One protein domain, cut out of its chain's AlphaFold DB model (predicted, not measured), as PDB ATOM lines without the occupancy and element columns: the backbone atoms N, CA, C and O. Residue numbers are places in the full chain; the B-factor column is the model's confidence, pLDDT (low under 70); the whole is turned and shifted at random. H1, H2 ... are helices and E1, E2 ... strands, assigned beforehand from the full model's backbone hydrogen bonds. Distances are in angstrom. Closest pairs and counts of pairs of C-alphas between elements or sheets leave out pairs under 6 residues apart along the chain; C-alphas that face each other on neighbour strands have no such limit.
ATOM      1  N   SER A  92     130.871 116.077  65.940       93.44
ATOM      2  CA  SER A  92     132.025 115.202  66.201       93.44
ATOM      3  C   SER A  92     132.599 115.423  67.601       93.44
ATOM      4  O   SER A  92     132.933 114.457  68.283       93.44
ATOM      5  N   THR A  93     132.638 116.681  68.043       95.81
ATOM      6  CA  THR A  93     133.169 117.107  69.340       95.81
ATOM      7  C   THR A  93     132.154 118.003  70.037       95.81
ATOM      8  O   THR A  93     131.552 118.875  69.410       95.81
ATOM      9  N   LEU A  94     131.955 117.791  71.336       96.62
ATOM     10  CA  LEU A  94     130.995 118.559  72.130       96.62
ATOM     11  C   LEU A  94     131.700 119.582  73.004       96.62
ATOM     12  O   LEU A  94     132.556 119.224  73.808       96.62
ATOM     13  N   HIS A  95     131.287 120.838  72.887       96.75
ATOM     14  CA  HIS A  95     131.723 121.903  73.776       96.75
ATOM     15  C   HIS A  95     130.705 122.071  74.903       96.75
ATOM     16  O   HIS A  95     129.516 122.254  74.646       96.75
ATOM     17  N   LEU A  96     131.168 121.976  76.145       95.06
ATOM     18  CA  LEU A  96     130.347 122.062  77.348       95.06
ATOM     19  C   LEU A  96     130.802 123.263  78.163       95.06
ATOM     20  O   LEU A  96     131.995 123.418  78.396       95.06
ATOM     21  N   VAL A  97     129.864 124.094  78.600       94.62
ATOM     22  CA  VAL A  97     130.132 125.191  79.534       94.62
ATOM     23  C   VAL A  97     129.543 124.796  80.876       94.62
ATOM     24  O   VAL A  97     128.376 124.418  80.944       94.62
ATOM     25  N   ASP A  98     130.351 124.854  81.924       89.56
ATOM     26  CA  ASP A  98     129.947 124.478  83.276       89.56
ATOM     27  C   ASP A  98     130.731 125.327  84.286       89.56
ATOM     28  O   ASP A  98     131.783 125.886  83.986       89.56
ATOM     29  N   LEU A  99     130.205 125.464  85.492       83.31
ATOM     30  CA  LEU A  99     130.886 126.124  86.602       83.31
ATOM     31  C   LEU A  99     131.516 125.129  87.565       83.31
ATOM     32  O   LEU A  99     132.373 125.518  88.358       83.31
ATOM     33  N   GLY A 100     131.117 123.856  87.483       77.56
ATOM     34  CA  GLY A 100     131.774 122.774  88.197       77.56
ATOM     35  C   GLY A 100     133.265 122.705  87.867       77.56
ATOM     36  O   GLY A 100     133.713 123.109  86.805       77.56
ATOM     37  N   TYR A 101     134.061 122.166  88.781       86.06
ATOM     38  CA  TYR A 101     135.528 122.194  88.675       86.06
ATOM     39  C   TYR A 101     136.150 120.819  88.396       86.06
ATOM     40  O   TYR A 101     137.335 120.717  88.071       86.06
ATOM     41  N   SER A 102     135.365 119.742  88.536       89.31
ATOM     42  CA  SER A 102     135.847 118.354  88.490       89.31
ATOM     43  C   SER A 102     135.562 117.607  87.186       89.31
ATOM     44  O   SER A 102     135.995 116.461  87.066       89.31
ATOM     45  N   GLY A 103     134.812 118.203  86.253       93.12
ATOM     46  CA  GLY A 103     134.520 117.630  84.934       93.12
ATOM     47  C   GLY A 103     133.622 116.391  84.923       93.12
ATOM     48  O   GLY A 103     133.528 115.706  83.910       93.12
ATOM     49  N   THR A 104     132.935 116.084  86.024       92.75
ATOM     50  CA  THR A 104     132.155 114.843  86.161       92.75
ATOM     51  C   THR A 104     131.022 114.739  85.135       92.75
ATOM     52  O   THR A 104     130.844 113.680  84.532       92.75
ATOM     53  N   ILE A 105     130.282 115.828  84.896       92.69
ATOM     54  CA  ILE A 105     129.215 115.868  83.881       92.69
ATOM     55  C   ILE A 105     129.806 115.670  82.482       92.69
ATOM     56  O   ILE A 105     129.291 114.854  81.717       92.69
ATOM     57  N   GLN A 106     130.916 116.351  82.171       95.81
ATOM     58  CA  GLN A 106     131.635 116.179  80.908       95.81
ATOM     59  C   GLN A 106     132.026 114.717  80.689       95.81
ATOM     60  O   GLN A 106     131.656 114.155  79.663       95.81
ATOM     61  N   SER A 107     132.681 114.073  81.659       96.25
ATOM     62  CA  SER A 107     133.084 112.667  81.543       96.25
ATOM     63  C   SER A 107     131.889 111.734  81.324       96.25
ATOM     64  O   SER A 107     131.941 110.839  80.483       96.25
ATOM     65  N   LEU A 108     130.776 111.951  82.032       95.31
ATOM     66  CA  LEU A 108     129.565 111.149  81.846       95.31
ATOM     67  C   LEU A 108     128.939 111.351  80.457       95.31
ATOM     68  O   LEU A 108     128.473 110.377  79.863       95.31
ATOM     69  N   LEU A 109     128.957 112.572  79.917       95.50
ATOM     70  CA  LEU A 109     128.495 112.860  78.555       95.50
ATOM     71  C   LEU A 109     129.427 112.265  77.492       95.50
ATOM     72  O   LEU A 109     128.930 111.716  76.508       95.50
ATOM     73  N   THR A 110     130.745 112.294  77.714       96.88
ATOM     74  CA  THR A 110     131.743 111.608  76.877       96.88
ATOM     75  C   THR A 110     131.421 110.121  76.747       96.88
ATOM     76  O   THR A 110     131.401 109.587  75.640       96.88
ATOM     77  N   ILE A 111     131.099 109.453  77.862       96.94
ATOM     78  CA  ILE A 111     130.731 108.030  77.875       96.94
ATOM     79  C   ILE A 111     129.372 107.808  77.200       96.94
ATOM     80  O   ILE A 111     129.246 106.920  76.357       96.94
ATOM     81  N   LEU A 112     128.359 108.604  77.567       95.38
ATOM     82  CA  LEU A 112     126.985 108.453  77.077       95.38
ATOM     83  C   LEU A 112     126.897 108.593  75.557       95.38
ATOM     84  O   LEU A 112     126.151 107.856  74.915       95.38
ATOM     85  N   LEU A 113     127.616 109.567  74.998       95.38
ATOM     86  CA  LEU A 113     127.540 109.920  73.582       95.38
ATOM     87  C   LEU A 113     128.672 109.306  72.759       95.38
ATOM     88  O   LEU A 113     128.604 109.367  71.534       95.38
ATOM     89  N   ASN A 114     129.662 108.698  73.420       95.75
ATOM     90  CA  ASN A 114     130.854 108.118  72.811       95.75
ATOM     91  C   ASN A 114     131.544 109.099  71.847       95.75
ATOM     92  O   ASN A 114     131.722 108.804  70.665       95.75
ATOM     93  N   LYS A 115     131.834 110.302  72.353       96.12
ATOM     94  CA  LYS A 115     132.396 111.427  71.596       96.12
ATOM     95  C   LYS A 115     133.423 112.174  72.421       96.12
ATOM     96  O   LYS A 115     133.260 112.294  73.636       96.12
ATOM     97  N   ASP A 116     134.394 112.767  71.742       98.06
ATOM     98  CA  ASP A 116     135.308 113.719  72.358       98.06
ATOM     99  C   ASP A 116     134.563 114.960  72.862       98.06
ATOM    100  O   ASP A 116     133.545 115.392  72.304       98.06
ATOM    101  N   THR A 117     135.080 115.551  73.935       98.12
ATOM    102  CA  THR A 117     134.463 116.716  74.576       98.12
ATOM    103  C   THR A 117     135.496 117.757  74.982       98.12
ATOM    104  O   THR A 117     136.613 117.422  75.374       98.12
ATOM    105  N   VAL A 118     135.095 119.024  74.956       98.38
ATOM    106  CA  VAL A 118     135.863 120.159  75.470       98.38
ATOM    107  C   VAL A 118     135.008 120.885  76.503       98.38
ATOM    108  O   VAL A 118     133.959 121.435  76.179       98.38
ATOM    109  N   GLY A 119     135.443 120.871  77.755       97.81
ATOM    110  CA  GLY A 119     134.809 121.567  78.861       97.81
ATOM    111  C   GLY A 119     135.429 122.942  79.070       97.81
ATOM    112  O   GLY A 119     136.653 123.083  79.139       97.81
ATOM    113  N   HIS A 120     134.568 123.941  79.171       97.75
ATOM    114  CA  HIS A 120     134.868 125.342  79.401       97.75
ATOM    115  C   HIS A 120     134.348 125.710  80.785       97.75
ATOM    116  O   HIS A 120     133.143 125.868  80.981       97.75
ATOM    117  N   TYR A 121     135.268 125.814  81.734       95.69
ATOM    118  CA  TYR A 121     134.958 125.998  83.140       95.69
ATOM    119  C   TYR A 121     135.386 127.371  83.625       95.69
ATOM    120  O   TYR A 121     136.414 127.893  83.193       95.69
ATOM    121  N   LEU A 122     134.655 127.939  84.584       92.62
ATOM    122  CA  LEU A 122     135.176 129.100  85.305       92.62
ATOM    123  C   LEU A 122     136.488 128.720  86.008       92.62
ATOM    124  O   LEU A 122     137.500 129.397  85.850       92.62
ATOM    125  N   ILE A 123     136.494 127.593  86.722       94.31
ATOM    126  CA  ILE A 123     137.663 127.052  87.419       94.31
ATOM    127  C   ILE A 123     137.799 125.574  87.060       94.31
ATOM    128  O   ILE A 123     136.822 124.841  87.133       94.31
ATOM    129  N   SER A 124     139.003 125.117  86.712       95.19
ATOM    130  CA  SER A 124     139.273 123.697  86.447       95.19
ATOM    131  C   SER A 124     140.302 123.149  87.428       95.19
ATOM    132  O   SER A 124     141.460 123.566  87.417       95.19
ATOM    133  N   SER A 125     139.920 122.181  88.266       94.44
ATOM    134  CA  SER A 125     140.858 121.587  89.231       94.44
ATOM    135  C   SER A 125     141.903 120.684  88.588       94.44
ATOM    136  O   SER A 125     142.984 120.488  89.139       94.44
ATOM    137  N   LYS A 126     141.574 120.095  87.438       95.19
ATOM    138  CA  LYS A 126     142.451 119.204  86.677       95.19
ATOM    139  C   LYS A 126     142.362 119.583  85.195       95.19
ATOM    140  O   LYS A 126     141.657 118.909  84.449       95.19
ATOM    141  N   PRO A 127     143.001 120.685  84.770       96.88
ATOM    142  CA  PRO A 127     142.980 121.116  83.373       96.88
ATOM    143  C   PRO A 127     143.688 120.104  82.459       96.88
ATOM    144  O   PRO A 127     144.399 119.214  82.928       96.88
ATOM    145  N   GLY A 128     143.515 120.272  81.150       97.81
ATOM    146  CA  GLY A 128     144.173 119.452  80.133       97.81
ATOM    147  C   GLY A 128     143.330 118.271  79.655       97.81
ATOM    148  O   GLY A 128     142.112 118.244  79.828       97.81
ATOM    149  N   GLU A 129     143.981 117.328  78.979       98.06
ATOM    150  CA  GLU A 129     143.333 116.169  78.362       98.06
ATOM    151  C   GLU A 129     143.234 114.986  79.325       98.06
ATOM    152  O   GLU A 129     144.204 114.603  79.979       98.06
ATOM    153  N   HIS A 130     142.058 114.366  79.355       97.19
ATOM    154  CA  HIS A 130     141.758 113.179  80.145       97.19
ATOM    155  C   HIS A 130     141.213 112.089  79.236       97.19
ATOM    156  O   HIS A 130     140.320 112.331  78.420       97.19
ATOM    157  N   ARG A 131     141.718 110.865  79.397       97.44
ATOM    158  CA  ARG A 131     141.182 109.703  78.691       97.44
ATOM    159  C   ARG A 131     139.941 109.197  79.418       97.44
ATOM    160  O   ARG A 131     140.038 108.764  80.562       97.44
ATOM    161  N   ILE A 132     138.790 109.231  78.751       96.31
ATOM    162  CA  ILE A 132     137.507 108.797  79.307       96.31
ATOM    163  C   ILE A 132     136.963 107.672  78.428       96.31
ATOM    164  O   ILE A 132     136.458 107.911  77.329       96.31
ATOM    165  N   ALA A 133     137.079 106.433  78.915       92.88
ATOM    166  CA  ALA A 133     136.868 105.238  78.100       92.88
ATOM    167  C   ALA A 133     137.672 105.327  76.783       92.88
ATOM    168  O   ALA A 133     138.896 105.463  76.817       92.88
ATOM    169  N   ASP A 134     136.985 105.306  75.641       94.12
ATOM    170  CA  ASP A 134     137.601 105.323  74.313       94.12
ATOM    171  C   ASP A 134     137.710 106.727  73.688       94.12
ATOM    172  O   ASP A 134     138.158 106.851  72.545       94.12
ATOM    173  N   ASN A 135     137.379 107.788  74.431       97.50
ATOM    174  CA  ASN A 135     137.368 109.174  73.946       97.50
ATOM    175  C   ASN A 135     138.221 110.097  74.830       97.50
ATOM    176  O   ASN A 135     138.699 109.709  75.901       97.50
ATOM    177  N   THR A 136     138.417 111.327  74.371       98.12
ATOM    178  CA  THR A 136     139.182 112.363  75.067       98.12
ATOM    179  C   THR A 136     138.256 113.461  75.590       98.12
ATOM    180  O   THR A 136     137.391 113.980  74.882       98.12
ATOM    181  N   ALA A 137     138.444 113.830  76.854       97.94
ATOM    182  CA  ALA A 137     137.813 114.985  77.476       97.94
ATOM    183  C   ALA A 137     138.882 116.031  77.805       97.94
ATOM    184  O   ALA A 137     139.733 115.803  78.662       97.94
ATOM    185  N   THR A 138     138.844 117.180  77.138       98.38
ATOM    186  CA  THR A 138     139.735 118.311  77.424       98.38
ATOM    187  C   THR A 138     139.042 119.275  78.376       98.38
ATOM    188  O   THR A 138     137.907 119.663  78.121       98.38
ATOM    189  N   MET A 139     139.704 119.693  79.451       98.06
ATOM    190  CA  MET A 139     139.176 120.663  80.414       98.06
ATOM    191  C   MET A 139     139.986 121.961  80.371       98.06
ATOM    192  O   MET A 139     141.213 121.912  80.446       98.06
ATOM    193  N   LYS A 140     139.299 123.106  80.298       97.69
ATOM    194  CA  LYS A 140     139.897 124.451  80.320       97.69
ATOM    195  C   LYS A 140     139.255 125.303  81.410       97.69
ATOM    196  O   LYS A 140     138.030 125.390  81.448       97.69
ATOM    197  N   GLY A 141     140.056 125.916  82.273       95.50
ATOM    198  CA  GLY A 141     139.617 126.907  83.259       95.50
ATOM    199  C   GLY A 141     139.917 128.330  82.785       95.50
ATOM    200  O   GLY A 141     141.033 128.613  82.367       95.50
ATOM    201  N   TYR A 142     138.928 129.222  82.843       93.56
ATOM    202  CA  TYR A 142     139.049 130.593  82.324       93.56
ATOM    203  C   TYR A 142     139.425 131.632  83.385       93.56
ATOM    204  O   TYR A 142     140.073 132.620  83.057       93.56
ATOM    205  N   LEU A 143     139.043 131.415  84.646       93.38
ATOM    206  CA  LEU A 143     139.485 132.232  85.779       93.38
ATOM    207  C   LEU A 143     140.722 131.620  86.441       93.38
ATOM    208  O   LEU A 143     141.680 132.323  86.744       93.38
ATOM    209  N   LYS A 144     140.703 130.299  86.672       93.88
ATOM    210  CA  LYS A 144     141.812 129.578  87.309       93.88
ATOM    211  C   LYS A 144     141.883 128.119  86.888       93.88
ATOM    212  O   LYS A 144     140.865 127.468  86.656       93.88
ATOM    213  N   GLU A 145     143.093 127.582  86.896       95.75
ATOM    214  CA  GLU A 145     143.367 126.169  86.663       95.75
ATOM    215  C   GLU A 145     144.247 125.582  87.774       95.75
ATOM    216  O   GLU A 145     145.032 126.291  88.402       95.75
ATOM    217  N   GLY A 146     144.123 124.274  88.014       95.50
ATOM    218  CA  GLY A 146     145.017 123.510  88.891       95.50
ATOM    219  C   GLY A 146     144.786 123.688  90.395       95.50
ATOM    220  O   GLY A 146     145.627 123.263  91.182       95.50
ATOM    221  N   VAL A 147     143.665 124.288  90.797       94.19
ATOM    222  CA  VAL A 147     143.294 124.527  92.206       94.19
ATOM    223  C   VAL A 147     142.222 123.543  92.675       94.19
ATOM    224  O   VAL A 147     141.307 123.218  91.912       94.19
ATOM    225  N   LYS A 148     142.295 123.060  93.920       91.81
ATOM    226  CA  LYS A 148     141.268 122.169  94.491       91.81
ATOM    227  C   LYS A 148     140.466 122.840  95.596       91.81
ATOM    228  O   LYS A 148     140.949 123.736  96.282       91.81
ATOM    229  N   LEU A 149     139.241 122.350  95.770       90.19
ATOM    230  CA  LEU A 149     138.375 122.741  96.873       90.19
ATOM    231  C   LEU A 149     139.064 122.422  98.208       90.19
ATOM    232  O   LEU A 149     139.531 121.300  98.409       90.19
TER     233      LEU A 149
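This is residues 92 to 149 of the 272 residues of an uncharacterized protein of Pseudoalteromonas sp. BSi20652 (UniProt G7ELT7). A strongly twisted wall of four strands has one helix, H1, packed along one face, in two layers, and its other face is bare. Its two inner strands, E2 and E4, run side by side and both bend sharply near their far ends. The 58 printed residues run E1, H1, E2, E3, E4; the sheet's order is E1, E2, E4, E3, mixed, and the class is mixed, helices and strands. The whole is compact, with a radius of gyration of the C-alphas of 10.3 A, and elongated, spanning 28 by 17 by 14 A.

Find C-alpha 93 at (133.169, 117.107, 69.340); from there E1 runs 16.1 A to residue 98. H1, residues 104 to 113, covers 14.3 A. Next come E2, residues 116 to 124, 17.7 A, and E3, residues 128 to 132, 12.6 A. E4, residues 135 to 145, runs 22.1 A to C-alpha 145 at (143.367, 126.169, 86.663). E2 bends by 104 degrees at residue 121, E4 by 112 degrees at residue 142.

Look first at E1 and E2, parallel at 20 degrees, with N 96 and O 118 2.8 A apart. With H1 between them they form a strand-helix-strand unit, two parallel neighbours joined through a helix, its crossover right-handed. E2 and E4 are parallel at 18 degrees; N 119 and O 138 are 2.8 A apart. E3 and E4 form a hairpin, antiparallel at 147 degrees, with N 130 and O 137 2.8 A apart. H1 is on the sheet at a height of 8.1 A, over E2 and E4, and runs along the strands, at 12 degrees to E2 on the local plane. Its closest C-alphas to E2 are those of Thr 110 and Asp 116, 6.1 A. In H1 every O i to N i+4 pair is within hydrogen-bond range. E1 and E3, the edge strands, are apart.

The C-alphas of Ser 92 and Leu 149, the two farthest apart, are 32.2 A from each other. The printed part has no cut, its four links are tight, and no printed residue is under 70 in pLDDT.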